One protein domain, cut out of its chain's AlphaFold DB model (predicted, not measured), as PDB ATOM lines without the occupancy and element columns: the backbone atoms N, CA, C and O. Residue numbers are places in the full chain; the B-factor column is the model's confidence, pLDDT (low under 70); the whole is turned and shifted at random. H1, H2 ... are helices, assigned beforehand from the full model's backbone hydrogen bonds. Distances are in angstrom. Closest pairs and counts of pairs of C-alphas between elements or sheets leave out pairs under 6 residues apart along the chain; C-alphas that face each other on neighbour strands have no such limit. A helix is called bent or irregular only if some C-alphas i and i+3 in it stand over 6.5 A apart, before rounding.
ATOM      1  N   ALA A  36      43.427  20.398 -12.148       89.56
ATOM      2  CA  ALA A  36      43.809  21.639 -11.471       89.56
ATOM      3  C   ALA A  36      45.328  21.852 -11.329       89.56
ATOM      4  O   ALA A  36      45.764  22.999 -11.258       89.56
ATOM      5  N   GLY A  37      46.129  20.781 -11.320       89.06
ATOM      6  CA  GLY A  37      47.588  20.858 -11.319       89.06
ATOM      7  C   GLY A  37      48.135  21.552 -12.570       89.06
ATOM      8  O   GLY A  37      48.543  22.708 -12.484       89.06
ATOM      9  N   PRO A  38      48.143  20.893 -13.740       90.38
ATOM     10  CA  PRO A  38      48.699  21.477 -14.960       90.38
ATOM     11  C   PRO A  38      47.850  22.622 -15.532       90.38
ATOM     12  O   PRO A  38      48.406  23.608 -16.013       90.38
ATOM     13  N   VAL A  39      46.516  22.530 -15.474       91.44
ATOM     14  CA  VAL A  39      45.624  23.479 -16.170       91.44
ATOM     15  C   VAL A  39      45.694  24.880 -15.564       91.44
ATOM     16  O   VAL A  39      45.682  25.862 -16.302       91.44
ATOM     17  N   SER A  40      45.832  25.000 -14.240       88.06
ATOM     18  CA  SER A  40      45.923  26.313 -13.582       88.06
ATOM     19  C   SER A  40      47.149  27.121 -14.026       88.06
ATOM     20  O   SER A  40      47.077  28.345 -14.104       88.06
ATOM     21  N   GLY A  41      48.250  26.448 -14.382       85.38
ATOM     22  CA  GLY A  41      49.446  27.094 -14.927       85.38
ATOM     23  C   GLY A  41      49.300  27.536 -16.386       85.38
ATOM     24  O   GLY A  41      49.926  28.515 -16.789       85.38
ATOM     25  N   LEU A  42      48.467  26.842 -17.168       87.69
ATOM     26  CA  LEU A  42      48.235  27.140 -18.586       87.69
ATOM     27  C   LEU A  42      47.194  28.242 -18.788       87.69
ATOM     28  O   LEU A  42      47.361  29.105 -19.643       87.69
ATOM     29  N   ILE A  43      46.139  28.250 -17.976       88.94
ATOM     30  CA  ILE A  43      44.977  29.102 -18.235       88.94
ATOM     31  C   ILE A  43      45.246  30.588 -17.978       88.94
ATOM     32  O   ILE A  43      44.705  31.447 -18.663       88.94
ATOM     33  N   VAL A  44      46.119  30.928 -17.023       87.31
ATOM     34  CA  VAL A  44      46.434  32.330 -16.694       87.31
ATOM     35  C   VAL A  44      47.045  33.090 -17.884       87.31
ATOM     36  O   VAL A  44      46.541  34.175 -18.189       87.31
ATOM     37  N   PRO A  45      48.083  32.580 -18.579       83.19
ATOM     38  CA  PRO A  45      48.602  33.225 -19.788       83.19
ATOM     39  C   PRO A  45      47.685  33.086 -21.016       83.19
ATOM     40  O   PRO A  45      47.820  33.873 -21.949       83.19
ATOM     41  N   GLU A  46      46.767  32.115 -21.045       85.06
ATOM     42  CA  GLU A  46      45.767  31.997 -22.118       85.06
ATOM     43  C   GLU A  46      44.639  33.032 -21.982       85.06
ATOM     44  O   GLU A  46      44.201  33.591 -22.985       85.06
ATOM     45  N   LEU A  47      44.202  33.326 -20.750       84.44
ATOM     46  CA  LEU A  47      43.180  34.339 -20.452       84.44
ATOM     47  C   LEU A  47      43.713  35.768 -20.548       84.44
ATOM     48  O   LEU A  47      42.979  36.686 -20.899       84.44
ATOM     49  N   ASN A  48      44.976  35.973 -20.181       74.50
ATOM     50  CA  ASN A  48      45.604  37.283 -20.230       74.50
ATOM     51  C   ASN A  48      46.536  37.302 -21.424       74.50
ATOM     52  O   ASN A  48      47.623  36.755 -21.286       74.50
ATOM     53  N   ASP A  49      46.122  37.930 -22.533       63.41
ATOM     54  CA  ASP A  49      46.885  38.127 -23.777       63.41
ATOM     55  C   ASP A  49      48.403  38.129 -23.549       63.41
ATOM     56  O   ASP A  49      49.044  39.178 -23.387       63.41
ATOM     57  N   ALA A  50      49.006  36.939 -23.526       53.75
ATOM     58  CA  ALA A  50      50.433  36.796 -23.369       53.75
ATOM     59  C   ALA A  50      51.017  37.108 -24.738       53.75
ATOM     60  O   ALA A  50      51.308  36.231 -25.551       53.75
ATOM     61  N   CYS A  51      51.144  38.404 -25.015       49.28
ATOM     62  CA  CYS A  51      51.880  38.939 -26.140       49.28
ATOM     63  C   CYS A  51      53.363  38.580 -25.980       49.28
ATOM     64  O   CYS A  51      54.185  39.438 -25.674       49.28
ATOM     65  N   VAL A  52      53.722  37.310 -26.174       45.47
ATOM     66  CA  VAL A  52      55.100  36.876 -26.389       45.47
ATOM     67  C   VAL A  52      55.119  35.632 -27.284       45.47
ATOM     68  O   VAL A  52      55.382  34.513 -26.860       45.47
ATOM     69  N   ARG A  53      54.933  35.854 -28.586       45.84
ATOM     70  CA  ARG A  53      55.756  35.173 -29.595       45.84
ATOM     71  C   ARG A  53      56.519  36.224 -30.399       45.84
ATOM     72  O   ARG A  53      56.206  36.510 -31.542       45.84
ATOM     73  N   GLY A  54      57.497  36.840 -29.739       44.78
ATOM     74  CA  GLY A  54      58.809  37.174 -30.308       44.78
ATOM     75  C   GLY A  54      58.968  38.168 -31.463       44.78
ATOM     76  O   GLY A  54      60.114  38.463 -31.782       44.78
ATOM     77  N   LEU A  55      57.935  38.709 -32.112       44.53
ATOM     78  CA  LEU A  55      58.182  39.578 -33.266       44.53
ATOM     79  C   LEU A  55      57.019  40.541 -33.526       44.53
ATOM     80  O   LEU A  55      55.894  40.111 -33.751       44.53
ATOM     81  N   GLN A  56      57.356  41.831 -33.611       45.25
ATOM     82  CA  GLN A  56      56.565  42.949 -34.146       45.25
ATOM     83  C   GLN A  56      55.718  43.805 -33.164       45.25
ATOM     84  O   GLN A  56      54.783  43.325 -32.537       45.25
ATOM     85  N   ARG A  57      55.975  45.131 -33.245       47.84
ATOM     86  CA  ARG A  57      55.049  46.295 -33.138       47.84
ATOM     87  C   ARG A  57      54.892  47.018 -31.785       47.84
ATOM     88  O   ARG A  57      54.367  46.459 -30.850       47.84
ATOM     89  N   GLY A  58      55.209  48.326 -31.782       53.03
ATOM     90  CA  GLY A  58      54.385  49.439 -31.255       53.03
ATOM     91  C   GLY A  58      54.162  49.638 -29.738       53.03
ATOM     92  O   GLY A  58      54.009  48.699 -28.968       53.03
ATOM     93  N   ALA A  59      54.022  50.903 -29.312       53.25
ATOM     94  CA  ALA A  59      53.788  51.302 -27.914       53.25
ATOM     95  C   ALA A  59      52.473  50.772 -27.292       53.25
ATOM     96  O   ALA A  59      52.432  50.512 -26.092       53.25
ATOM     97  N   ALA A  60      51.422  50.550 -28.093       50.81
ATOM     98  CA  ALA A  60      50.151  49.987 -27.620       50.81
ATOM     99  C   ALA A  60      50.253  48.492 -27.241       50.81
ATOM    100  O   ALA A  60      49.582  48.031 -26.323       50.81
ATOM    101  N   VAL A  61      51.150  47.743 -27.890       52.50
ATOM    102  CA  VAL A  61      51.383  46.311 -27.629       52.50
ATOM    103  C   VAL A  61      52.211  46.108 -26.352       52.50
ATOM    104  O   VAL A  61      51.979  45.164 -25.597       52.50
ATOM    105  N   LEU A  62      53.116  47.047 -26.041       51.84
ATOM    106  CA  LEU A  62      53.894  47.040 -24.794       51.84
ATOM    107  C   LEU A  62      53.006  47.138 -23.542       51.84
ATOM    108  O   LEU A  62      53.344  46.585 -22.495       51.84
ATOM    109  N   GLN A  63      51.866  47.829 -23.638       51.19
ATOM    110  CA  GLN A  63      50.941  47.986 -22.517       51.19
ATOM    111  C   GLN A  63      50.115  46.709 -22.264       51.19
ATOM    112  O   GLN A  63      49.841  46.393 -21.104       51.19
ATOM    113  N   GLN A  64      49.788  45.946 -23.317       49.56
ATOM    114  CA  GLN A  64      49.098  44.649 -23.229       49.56
ATOM    115  C   GLN A  64      50.000  43.589 -22.569       49.56
ATOM    116  O   GLN A  64      49.604  42.953 -21.592       49.56
ATOM    117  N   GLY A  65      51.260  43.475 -23.016       53.28
ATOM    118  CA  GLY A  65      52.220  42.504 -22.469       53.28
ATOM    119  C   GLY A  65      52.525  42.701 -20.977       53.28
ATOM    120  O   GLY A  65      52.689  41.728 -20.244       53.28
ATOM    121  N   ARG A  66      52.516  43.953 -20.493       57.62
ATOM    122  CA  ARG A  66      52.706  44.275 -19.067       57.62
ATOM    123  C   ARG A  66      51.534  43.820 -18.186       57.62
ATOM    124  O   ARG A  66      51.742  43.458 -17.032       57.62
ATOM    125  N   LYS A  67      50.297  43.831 -18.698       60.06
ATOM    126  CA  LYS A  67      49.129  43.352 -17.936       60.06
ATOM    127  C   LYS A  67      49.153  41.831 -17.776       60.06
ATOM    128  O   LYS A  67      48.917  41.347 -16.673       60.06
ATOM    129  N   ALA A  68      49.531  41.099 -18.824       66.19
ATOM    130  CA  ALA A  68      49.661  39.646 -18.764       66.19
ATOM    131  C   ALA A  68      50.761  39.188 -17.793       66.19
ATOM    132  O   ALA A  68      50.524  38.307 -16.967       66.19
ATOM    133  N   SER A  69      51.934  39.838 -17.800       68.62
ATOM    134  CA  SER A  69      52.996  39.527 -16.829       68.62
ATOM    135  C   SER A  69      52.560  39.774 -15.383       68.62
ATOM    136  O   SER A  69      52.899  38.997 -14.490       68.62
ATOM    137  N   ASN A  70      51.771  40.829 -15.148       79.75
ATOM    138  CA  ASN A  70      51.250  41.140 -13.820       79.75
ATOM    139  C   ASN A  70      50.236  40.090 -13.351       79.75
ATOM    140  O   ASN A  70      50.272  39.704 -12.188       79.75
ATOM    141  N   ALA A  71      49.374  39.595 -14.245       84.38
ATOM    142  CA  ALA A  71      48.405  38.553 -13.919       84.38
ATOM    143  C   ALA A  71      49.083  37.217 -13.578       84.38
ATOM    144  O   ALA A  71      48.766  36.612 -12.555       84.38
ATOM    145  N   VAL A  72      50.072  36.790 -14.373       86.12
ATOM    146  CA  VAL A  72      50.862  35.576 -14.093       86.12
ATOM    147  C   VAL A  72      51.610  35.702 -12.763       86.12
ATOM    148  O   VAL A  72      51.587  34.780 -11.949       86.12
ATOM    149  N   SER A  73      52.231  36.856 -12.502       87.38
ATOM    150  CA  SER A  73      52.913  37.112 -11.231       87.38
ATOM    151  C   SER A  73      51.943  37.101 -10.046       87.38
ATOM    152  O   SER A  73      52.215  36.435  -9.049       87.38
ATOM    153  N   ALA A  74      50.788  37.761 -10.163       89.56
ATOM    154  CA  ALA A  74      49.765  37.776  -9.120       89.56
ATOM    155  C   ALA A  74      49.209  36.372  -8.839       89.56
ATOM    156  O   ALA A  74      49.064  35.998  -7.674       89.56
ATOM    157  N   ALA A  75      48.960  35.573  -9.881       90.88
ATOM    158  CA  ALA A  75      48.530  34.185  -9.739       90.88
ATOM    159  C   ALA A  75      49.586  33.344  -9.006       90.88
ATOM    160  O   ALA A  75      49.256  32.628  -8.062       90.88
ATOM    161  N   MET A  76      50.862  33.488  -9.376       91.69
ATOM    162  CA  MET A  76      51.966  32.764  -8.744       91.69
ATOM    163  C   MET A  76      52.161  33.167  -7.278       91.69
ATOM    164  O   MET A  76      52.295  32.306  -6.411       91.69
ATOM    165  N   VAL A  77      52.129  34.467  -6.969       94.88
ATOM    166  CA  VAL A  77      52.212  34.960  -5.586       94.88
ATOM    167  C   VAL A  77      51.032  34.445  -4.764       94.88
ATOM    168  O   VAL A  77      51.240  33.917  -3.676       94.88
ATOM    169  N   THR A  78      49.811  34.529  -5.297       94.12
ATOM    170  CA  THR A  78      48.609  34.016  -4.622       94.12
ATOM    171  C   THR A  78      48.731  32.519  -4.348       94.12
ATOM    172  O   THR A  78      48.473  32.080  -3.230       94.12
ATOM    173  N   HIS A  79      49.195  31.739  -5.331       94.12
ATOM    174  CA  HIS A  79      49.440  30.309  -5.170       94.12
ATOM    175  C   HIS A  79      50.417  30.024  -4.022       94.12
ATOM    176  O   HIS A  79      50.104  29.231  -3.134       94.12
ATOM    177  N   TRP A  80      51.568  30.701  -3.992       96.44
ATOM    178  CA  TRP A  80      52.574  30.492  -2.950       96.44
ATOM    179  C   TRP A  80      52.116  30.949  -1.568       96.44
ATOM    180  O   TRP A  80      52.361  30.241  -0.592       96.44
ATOM    181  N   VAL A  81      51.416  32.079  -1.469       97.62
ATOM    182  CA  VAL A  81      50.849  32.557  -0.198       97.62
ATOM    183  C   VAL A  81      49.843  31.545   0.350       97.62
ATOM    184  O   VAL A  81      49.950  31.153   1.512       97.62
ATOM    185  N   CYS A  82      48.917  31.061  -0.482       95.50
ATOM    186  CA  CYS A  82      47.958  30.031  -0.087       95.50
ATOM    187  C   CYS A  82      48.653  28.719   0.301       95.50
ATOM    188  O   CYS A  82      48.300  28.118   1.315       95.50
ATOM    189  N   ASN A  83      49.662  28.292  -0.463       95.62
ATOM    190  CA  ASN A  83      50.430  27.083  -0.179       95.62
ATOM    191  C   ASN A  83      51.147  27.170   1.177       95.62
ATOM    192  O   ASN A  83      51.047  26.253   1.988       95.62
ATOM    193  N   VAL A  84      51.816  28.292   1.461       97.56
ATOM    194  CA  VAL A  84      52.472  28.525   2.756       97.56
ATOM    195  C   VAL A  84      51.441  28.565   3.880       97.56
ATOM    196  O   VAL A  84      51.629  27.900   4.895       97.56
ATOM    197  N   ALA A  85      50.332  29.287   3.704       96.69
ATOM    198  CA  ALA A  85      49.288  29.372   4.718       96.69
ATOM    199  C   ALA A  85      48.721  27.986   5.068       96.69
ATOM    200  O   ALA A  85      48.644  27.641   6.246       96.69
ATOM    201  N   ILE A  86      48.386  27.167   4.068       96.69
ATOM    202  CA  ILE A  86      47.881  25.809   4.293       96.69
ATOM    203  C   ILE A  86      48.973  24.927   4.912       96.69
ATOM    204  O   ILE A  86      48.724  24.283   5.928       96.69
ATOM    205  N   GLY A  87      50.185  24.926   4.353       95.94
ATOM    206  CA  GLY A  87      51.281  24.068   4.808       95.94
ATOM    207  C   GLY A  87      51.708  24.330   6.254       95.94
ATOM    208  O   GLY A  87      51.985  23.384   6.985       95.94
ATOM    209  N   GLN A  88      51.708  25.593   6.689       97.25
ATOM    210  CA  GLN A  88      52.080  25.966   8.058       97.25
ATOM    211  C   GLN A  88      50.954  25.716   9.069       97.25
ATOM    212  O   GLN A  88      51.222  25.340  10.207       97.25
ATOM    213  N   ASN A  89      49.691  25.908   8.674       96.75
ATOM    214  CA  ASN A  89      48.563  25.827   9.607       96.75
ATOM    215  C   ASN A  89      47.875  24.456   9.640       96.75
ATOM    216  O   ASN A  89      47.055  24.228  10.525       96.75
ATOM    217  N   PHE A  90      48.185  23.535   8.722       94.75
ATOM    218  CA  PHE A  90      47.453  22.270   8.601       94.75
ATOM    219  C   PHE A  90      47.441  21.451   9.901       94.75
ATOM    220  O   PHE A  90      46.364  21.069  10.353       94.75
ATOM    221  N   MET A  91      48.596  21.236  10.543       96.69
ATOM    222  CA  MET A  91      48.658  20.515  11.828       96.69
ATOM    223  C   MET A  91      47.869  21.244  12.923       96.69
ATOM    224  O   MET A  91      47.024  20.635  13.569       96.69
ATOM    225  N   ALA A  92      48.039  22.565  13.051       96.94
ATOM    226  CA  ALA A  92      47.308  23.366  14.033       96.94
ATOM    227  C   ALA A  92      45.780  23.308  13.832       96.94
ATOM    228  O   ALA A  92      45.019  23.266  14.798       96.94
ATOM    229  N   TRP A  93      45.307  23.281  12.583       96.94
ATOM    230  CA  TRP A  93      43.886  23.116  12.277       96.94
ATOM    231  C   TRP A  93      43.384  21.707  12.577       96.94
ATOM    232  O   TRP A  93      42.275  21.565  13.092       96.94
ATOM    233  N   VAL A  94      44.178  20.674  12.291       95.88
ATOM    234  CA  VAL A  94      43.827  19.289  12.632       95.88
ATOM    235  C   VAL A  94      43.741  19.115  14.147       95.88
ATOM    236  O   VAL A  94      42.762  18.541  14.618       95.88
ATOM    237  N   ASP A  95      44.676  19.678  14.910       96.50
ATOM    238  CA  ASP A  95      44.659  19.625  16.376       96.50
ATOM    239  C   ASP A  95      43.456  20.378  16.961       96.50
ATOM    240  O   ASP A  95      42.846  19.943  17.938       96.50
ATOM    241  N   ARG A  96      43.082  21.513  16.354       96.75
ATOM    242  CA  ARG A  96      41.996  22.360  16.861       96.75
ATOM    243  C   ARG A  96      40.598  21.883  16.468       96.75
ATOM    244  O   ARG A  96      39.678  22.013  17.274       96.75
ATOM    245  N   PHE A  97      40.420  21.408  15.238       94.56
ATOM    246  CA  PHE A  97      39.106  21.121  14.645       94.56
ATOM    247  C   PHE A  97      38.894  19.639  14.314       94.56
ATOM    248  O   PHE A  97      37.771  19.226  14.029       94.56
ATOM    249  N   GLY A  98      39.953  18.832  14.356       93.38
ATOM    250  CA  GLY A  98      39.935  17.436  13.947       93.38
ATOM    251  C   GLY A  98      40.090  17.251  12.435       93.38
ATOM    252  O   GLY A  98      39.695  18.085  11.616       93.38
ATOM    253  N   LEU A  99      40.632  16.094  12.050       91.06
ATOM    254  CA  LEU A  99      40.943  15.768  10.654       91.06
ATOM    255  C   LEU A  99      39.703  15.777   9.745       91.06
ATOM    256  O   LEU A  99      39.761  16.259   8.615       91.06
ATOM    257  N   SER A 100      38.567  15.279  10.242       91.38
ATOM    258  CA  SER A 100      37.322  15.208   9.465       91.38
ATOM    259  C   SER A 100      36.785  16.597   9.094       91.38
ATOM    260  O   SER A 100      36.392  16.821   7.945       91.38
ATOM    261  N   ALA A 101      36.841  17.561  10.021       93.38
ATOM    262  CA  ALA A 101      36.420  18.935   9.761       93.38
ATOM    263  C   ALA A 101      37.321  19.610   8.716       93.38
ATOM    264  O   ALA A 101      36.819  20.199   7.759       93.38
ATOM    265  N   VAL A 102      38.644  19.450   8.839       94.81
ATOM    266  CA  VAL A 102      39.616  19.995   7.875       94.81
ATOM    267  C   VAL A 102      39.411  19.395   6.479       94.81
ATOM    268  O   VAL A 102      39.342  20.126   5.490       94.81
ATOM    269  N   TYR A 103      39.229  18.074   6.377       93.75
ATOM    270  CA  TYR A 103      38.965  17.402   5.097       93.75
ATOM    271  C   TYR A 103      37.636  17.823   4.470       93.75
ATOM    272  O   TYR A 103      37.536  17.939   3.246       93.75
ATOM    273  N   THR A 104      36.623  18.081   5.294       94.12
ATOM    274  CA  THR A 104      35.343  18.624   4.831       94.12
ATOM    275  C   THR A 104      35.520  20.047   4.305       94.12
ATOM    276  O   THR A 104      35.047  20.351   3.213       94.12
ATOM    277  N   GLY A 105      36.287  20.890   5.006       95.38
ATOM    278  CA  GLY A 105      36.640  22.237   4.552       95.38
ATOM    279  C   GLY A 105      37.329  22.244   3.185       95.38
ATOM    280  O   GLY A 105      36.897  22.959   2.283       95.38
ATOM    281  N   PHE A 106      38.337  21.389   2.977       94.69
ATOM    282  CA  PHE A 106      38.999  21.270   1.670       94.69
ATOM    283  C   PHE A 106      38.076  20.755   0.565       94.69
ATOM    284  O   PHE A 106      38.179  21.196  -0.582       94.69
ATOM    285  N   ALA A 107      37.158  19.843   0.887       94.56
ATOM    286  CA  ALA A 107      36.167  19.395  -0.081       94.56
ATOM    287  C   ALA A 107      35.220  20.527  -0.501       94.56
ATOM    288  O   ALA A 107      34.989  20.707  -1.694       94.56
ATOM    289  N   LEU A 108      34.715  21.312   0.455       96.19
ATOM    290  CA  LEU A 108      33.857  22.462   0.166       96.19
ATOM    291  C   LEU A 108      34.598  23.521  -0.652       96.19
ATOM    292  O   LEU A 108      34.067  23.987  -1.655       96.19
ATOM    293  N   ALA A 109      35.843  23.843  -0.291       95.44
ATOM    294  CA  ALA A 109      36.674  24.769  -1.058       95.44
ATOM    295  C   ALA A 109      36.868  24.299  -2.511       95.44
ATOM    296  O   ALA A 109      36.788  25.104  -3.437       95.44
ATOM    297  N   SER A 110      37.048  22.992  -2.720       94.25
ATOM    298  CA  SER A 110      37.175  22.401  -4.058       94.25
ATOM    299  C   SER A 110      35.880  22.519  -4.870       94.25
ATOM    300  O   SER A 110      35.931  22.836  -6.055       94.25
ATOM    301  N   LEU A 111      34.717  22.308  -4.245       95.50
ATOM    302  CA  LEU A 111      33.410  22.472  -4.896       95.50
ATOM    303  C   LEU A 111      33.125  23.936  -5.251       95.50
ATOM    304  O   LEU A 111      32.671  24.214  -6.358       95.50
ATOM    305  N   ILE A 112      33.432  24.867  -4.344       96.81
ATOM    306  CA  ILE A 112      33.305  26.311  -4.591       96.81
ATOM    307  C   ILE A 112      34.220  26.726  -5.747       96.81
ATOM    308  O   ILE A 112      33.775  27.427  -6.654       96.81
ATOM    309  N   GLY A 113      35.470  26.257  -5.755       94.56
ATOM    310  CA  GLY A 113      36.410  26.513  -6.846       94.56
ATOM    311  C   GLY A 113      35.911  25.973  -8.186       94.56
ATOM    312  O   GLY A 113      35.926  26.695  -9.179       94.56
ATOM    313  N   ALA A 114      35.403  24.738  -8.217       94.25
ATOM    314  CA  ALA A 114      34.831  24.148  -9.425       94.25
ATOM    315  C   ALA A 114      33.614  24.937  -9.936       94.25
ATOM    316  O   ALA A 114      33.531  25.223 -11.127       94.25
ATOM    317  N   ALA A 115      32.707  25.342  -9.040       96.75
ATOM    318  CA  ALA A 115      31.550  26.162  -9.393       96.75
ATOM    319  C   ALA A 115      31.965  27.542  -9.926       96.75
ATOM    320  O   ALA A 115      31.415  28.009 -10.922       96.75
ATOM    321  N   TYR A 116      32.966  28.175  -9.307       95.06
ATOM    322  CA  TYR A 116      33.500  29.454  -9.766       95.06
ATOM    323  C   TYR A 116      34.104  29.345 -11.169       95.06
ATOM    324  O   TYR A 116      33.779  30.164 -12.026       95.06
ATOM    325  N   ILE A 117      34.942  28.330 -11.414       93.38
ATOM    326  CA  ILE A 117      35.557  28.086 -12.727       93.38
ATOM    327  C   ILE A 117      34.468  27.850 -13.774       93.38
ATOM    328  O   ILE A 117      34.468  28.504 -14.808       93.38
ATOM    329  N   GLN A 118      33.493  26.989 -13.474       93.06
ATOM    330  CA  GLN A 118      32.398  26.679 -14.389       93.06
ATOM    331  C   GLN A 118      31.563  27.910 -14.779       93.06
ATOM    332  O   GLN A 118      31.030  27.945 -15.886       93.06
ATOM    333  N   ALA A 119      31.427  28.886 -13.876       92.50
ATOM    334  CA  ALA A 119      30.619  30.082 -14.095       92.50
ATOM    335  C   ALA A 119      31.393  31.267 -14.700       92.50
ATOM    336  O   ALA A 119      30.787  32.067 -15.401       92.50
ATOM    337  N   ASN A 120      32.695  31.405 -14.417       90.94
ATOM    338  CA  ASN A 120      33.452  32.631 -14.722       90.94
ATOM    339  C   ASN A 120      34.625  32.426 -15.686       90.94
ATOM    340  O   ASN A 120      35.205  33.407 -16.146       90.94
ATOM    341  N   VAL A 121      35.037  31.184 -15.950       91.50
ATOM    342  CA  VAL A 121      36.227  30.903 -16.760       91.50
ATOM    343  C   VAL A 121      35.798  30.318 -18.107       91.50
ATOM    344  O   VAL A 121      35.266  29.205 -18.134       91.50
ATOM    345  N   PRO A 122      36.013  31.034 -19.228       90.88
ATOM    346  CA  PRO A 122      35.670  30.526 -20.548       90.88
ATOM    347  C   PRO A 122      36.604  29.384 -20.964       90.88
ATOM    348  O   PRO A 122      37.765  29.321 -20.558       90.88
ATOM    349  N   GLU A 123      36.104  28.492 -21.820       91.56
ATOM    350  CA  GLU A 123      36.926  27.450 -22.443       91.56
ATOM    351  C   GLU A 123      37.938  28.095 -23.398       91.56
ATOM    352  O   GLU A 123      37.540  28.813 -24.317       91.56
ATOM    353  N   THR A 124      39.228  27.827 -23.200       90.88
ATOM    354  CA  THR A 124      40.334  28.391 -23.991       90.88
ATOM    355  C   THR A 124      40.812  27.445 -25.093       90.88
ATOM    356  O   THR A 124      41.432  27.875 -26.071       90.88
ATOM    357  N   LYS A 125      40.507  26.145 -24.991       88.94
ATOM    358  CA  LYS A 125      41.015  25.118 -25.901       88.94
ATOM    359  C   LYS A 125      40.524  25.328 -27.332       88.94
ATOM    360  O   LYS A 125      39.336  25.250 -27.628       88.94
ATOM    361  N   GLY A 126      41.481  25.500 -28.244       87.94
ATOM    362  CA  GLY A 126      41.216  25.613 -29.680       87.94
ATOM    363  C   GLY A 126      40.616  26.952 -30.115       87.94
ATOM    364  O   GLY A 126      40.242  27.071 -31.279       87.94
ATOM    365  N   LYS A 127      40.540  27.946 -29.220       87.06
ATOM    366  CA  LYS A 127      40.029  29.288 -29.524       87.06
ATOM    367  C   LYS A 127      41.158  30.285 -29.757       87.06
ATOM    368  O   LYS A 127      42.267  30.137 -29.244       87.06
ATOM    369  N   SER A 128      40.871  31.321 -30.535       86.56
ATOM    370  CA  SER A 128      41.752  32.479 -30.666       86.56
ATOM    371  C   SER A 128      41.631  33.408 -29.453       86.56
ATOM    372  O   SER A 128      40.596  33.468 -28.790       86.56
ATOM    373  N   PHE A 129      42.669  34.206 -29.198       79.44
ATOM    374  CA  PHE A 129      42.661  35.200 -28.117       79.44
ATOM    375  C   PHE A 129      41.492  36.192 -28.210       79.44
ATOM    376  O   PHE A 129      40.895  36.547 -27.199       79.44
ATOM    377  N   GLY A 130      41.113  36.598 -29.427       80.31
ATOM    378  CA  GLY A 130      39.978  37.501 -29.633       80.31
ATOM    379  C   GLY A 130      38.638  36.883 -29.224       80.31
ATOM    380  O   GLY A 130      37.793  37.575 -28.658       80.31
ATOM    381  N   GLU A 131      38.451  35.583 -29.469       84.50
ATOM    382  CA  GLU A 131      37.258  34.845 -29.037       84.50
ATOM    383  C   GLU A 131      37.225  34.695 -27.514       84.50
ATOM    384  O   GLU A 131      36.206  35.004 -26.900       84.50
ATOM    385  N   ILE A 132      38.356  34.329 -26.899       86.12
ATOM    386  CA  ILE A 132      38.490  34.214 -25.436       86.12
ATOM    387  C   ILE A 132      38.166  35.550 -24.761       86.12
ATOM    388  O   ILE A 132      37.377  35.598 -23.821       86.12
ATOM    389  N   GLN A 133      38.718  36.657 -25.263       83.00
ATOM    390  CA  GLN A 133      38.499  37.977 -24.675       83.00
ATOM    391  C   GLN A 133      37.052  38.459 -24.832       83.00
ATOM    392  O   GLN A 133      36.552  39.184 -23.969       83.00
ATOM    393  N   LYS A 134      36.374  38.070 -25.920       85.50
ATOM    394  CA  LYS A 134      34.952  38.358 -26.121       85.50
ATOM    395  C   LYS A 134      34.089  37.592 -25.123       85.50
ATOM    396  O   LYS A 134      33.184  38.192 -24.563       85.50
ATOM    397  N   GLU A 135      34.374  36.312 -24.899       87.00
ATOM    398  CA  GLU A 135      33.651  35.492 -23.918       87.00
ATOM    399  C   GLU A 135      33.919  35.931 -22.476       87.00
ATOM    400  O   GLU A 135      33.007  35.925 -21.665       87.00
ATOM    401  N   LEU A 136      35.142  36.368 -22.164       84.69
ATOM    402  CA  LEU A 136      35.497  36.871 -20.835       84.69
ATOM    403  C   LEU A 136      34.793  38.197 -20.483       84.69
ATOM    404  O   LEU A 136      34.617  38.505 -19.309       84.69
ATOM    405  N   ASN A 137      34.428  38.993 -21.493       81.31
ATOM    406  CA  ASN A 137      33.759  40.289 -21.332       81.31
ATOM    407  C   ASN A 137      32.241  40.235 -21.605       81.31
ATOM    408  O   ASN A 137      31.609  41.295 -21.624       81.31
ATOM    409  N   ALA A 138      31.693  39.053 -21.901       73.88
ATOM    410  CA  ALA A 138      30.268  38.841 -22.166       73.88
ATOM    411  C   ALA A 138      29.486  38.666 -20.858       73.88
ATOM    412  O   ALA A 138      28.348  39.183 -20.809       73.88
TER     413      ALA A 138
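This is residues 36 to 138 of the 138 residues of the protein "Hexose transporter" of Monoraphidium neglectum (UniProt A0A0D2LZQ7). Two long helices, H2 and H3, form a narrow, open V, joined at its point by one residue, Gly 98; near this point H2 has a kink that turns its last part towards H3. At the wide end, the short helix H1 runs beside H2, and the small helix H4, beyond the end of H3, meets the last residues of H1. The printed part has 103 residues with four named helices, H1 to H4 in chain order, and no named strand, an all helix class. It is loose, with a radius of gyration of the C-alphas of 18.0 A and spans of 57 by 25 by 20 A.

H1, residues 36 to 47, begins at C-alpha 36 (43.809, 21.639, -11.471) and is 15.6 A long; it is neither bent nor irregular, but only just: C-alphas 41 and 44 are 6.3 A apart. H2, residues 59 to 97, is 54.2 A long, ending at C-alpha 97 (39.106, 21.121, 14.645). It is irregular, with C-alphas 88 and 91 7.5 A apart, and has a kink of 52 degrees near residue 91. H3, residues 99 to 120, is 31.4 A long. H4, residues 129 to 136, is 10.4 A long and ends at C-alpha 136 (35.497, 36.871, -20.835).

H1 and H2 form a helical hairpin, opposite ways at a shallow tilt of 25 degrees. They touch through residues 44 to 45 of H1 and 68 to 75 of H2; the closest C-alphas, of Val 44 and Val 72, are 6.1 A apart. H2 and H3 only just touch, only at the corner, with 3 pairs of C-alphas within 8 A, the closest those of Val 94 and Val 102 at 6.4 A. H1 touches H4 with residues 46 to 47 alone, about perpendicular at 75 degrees; the C-alphas of Leu 47 and Ile 132, the closest, are 6.8 A apart. H1 and H3 are apart. In H3 and H4 every O i to N i+4 pair is within hydrogen-bond range; in H1 4 of 8 are, in H2 30 of 35.

The two farthest C-alphas, of Arg 57 and Gly 98, are 57.3 A apart. The printed part has no cut. The link from H1 to H2 is long. Residues 49 to 69 have pLDDT under 70.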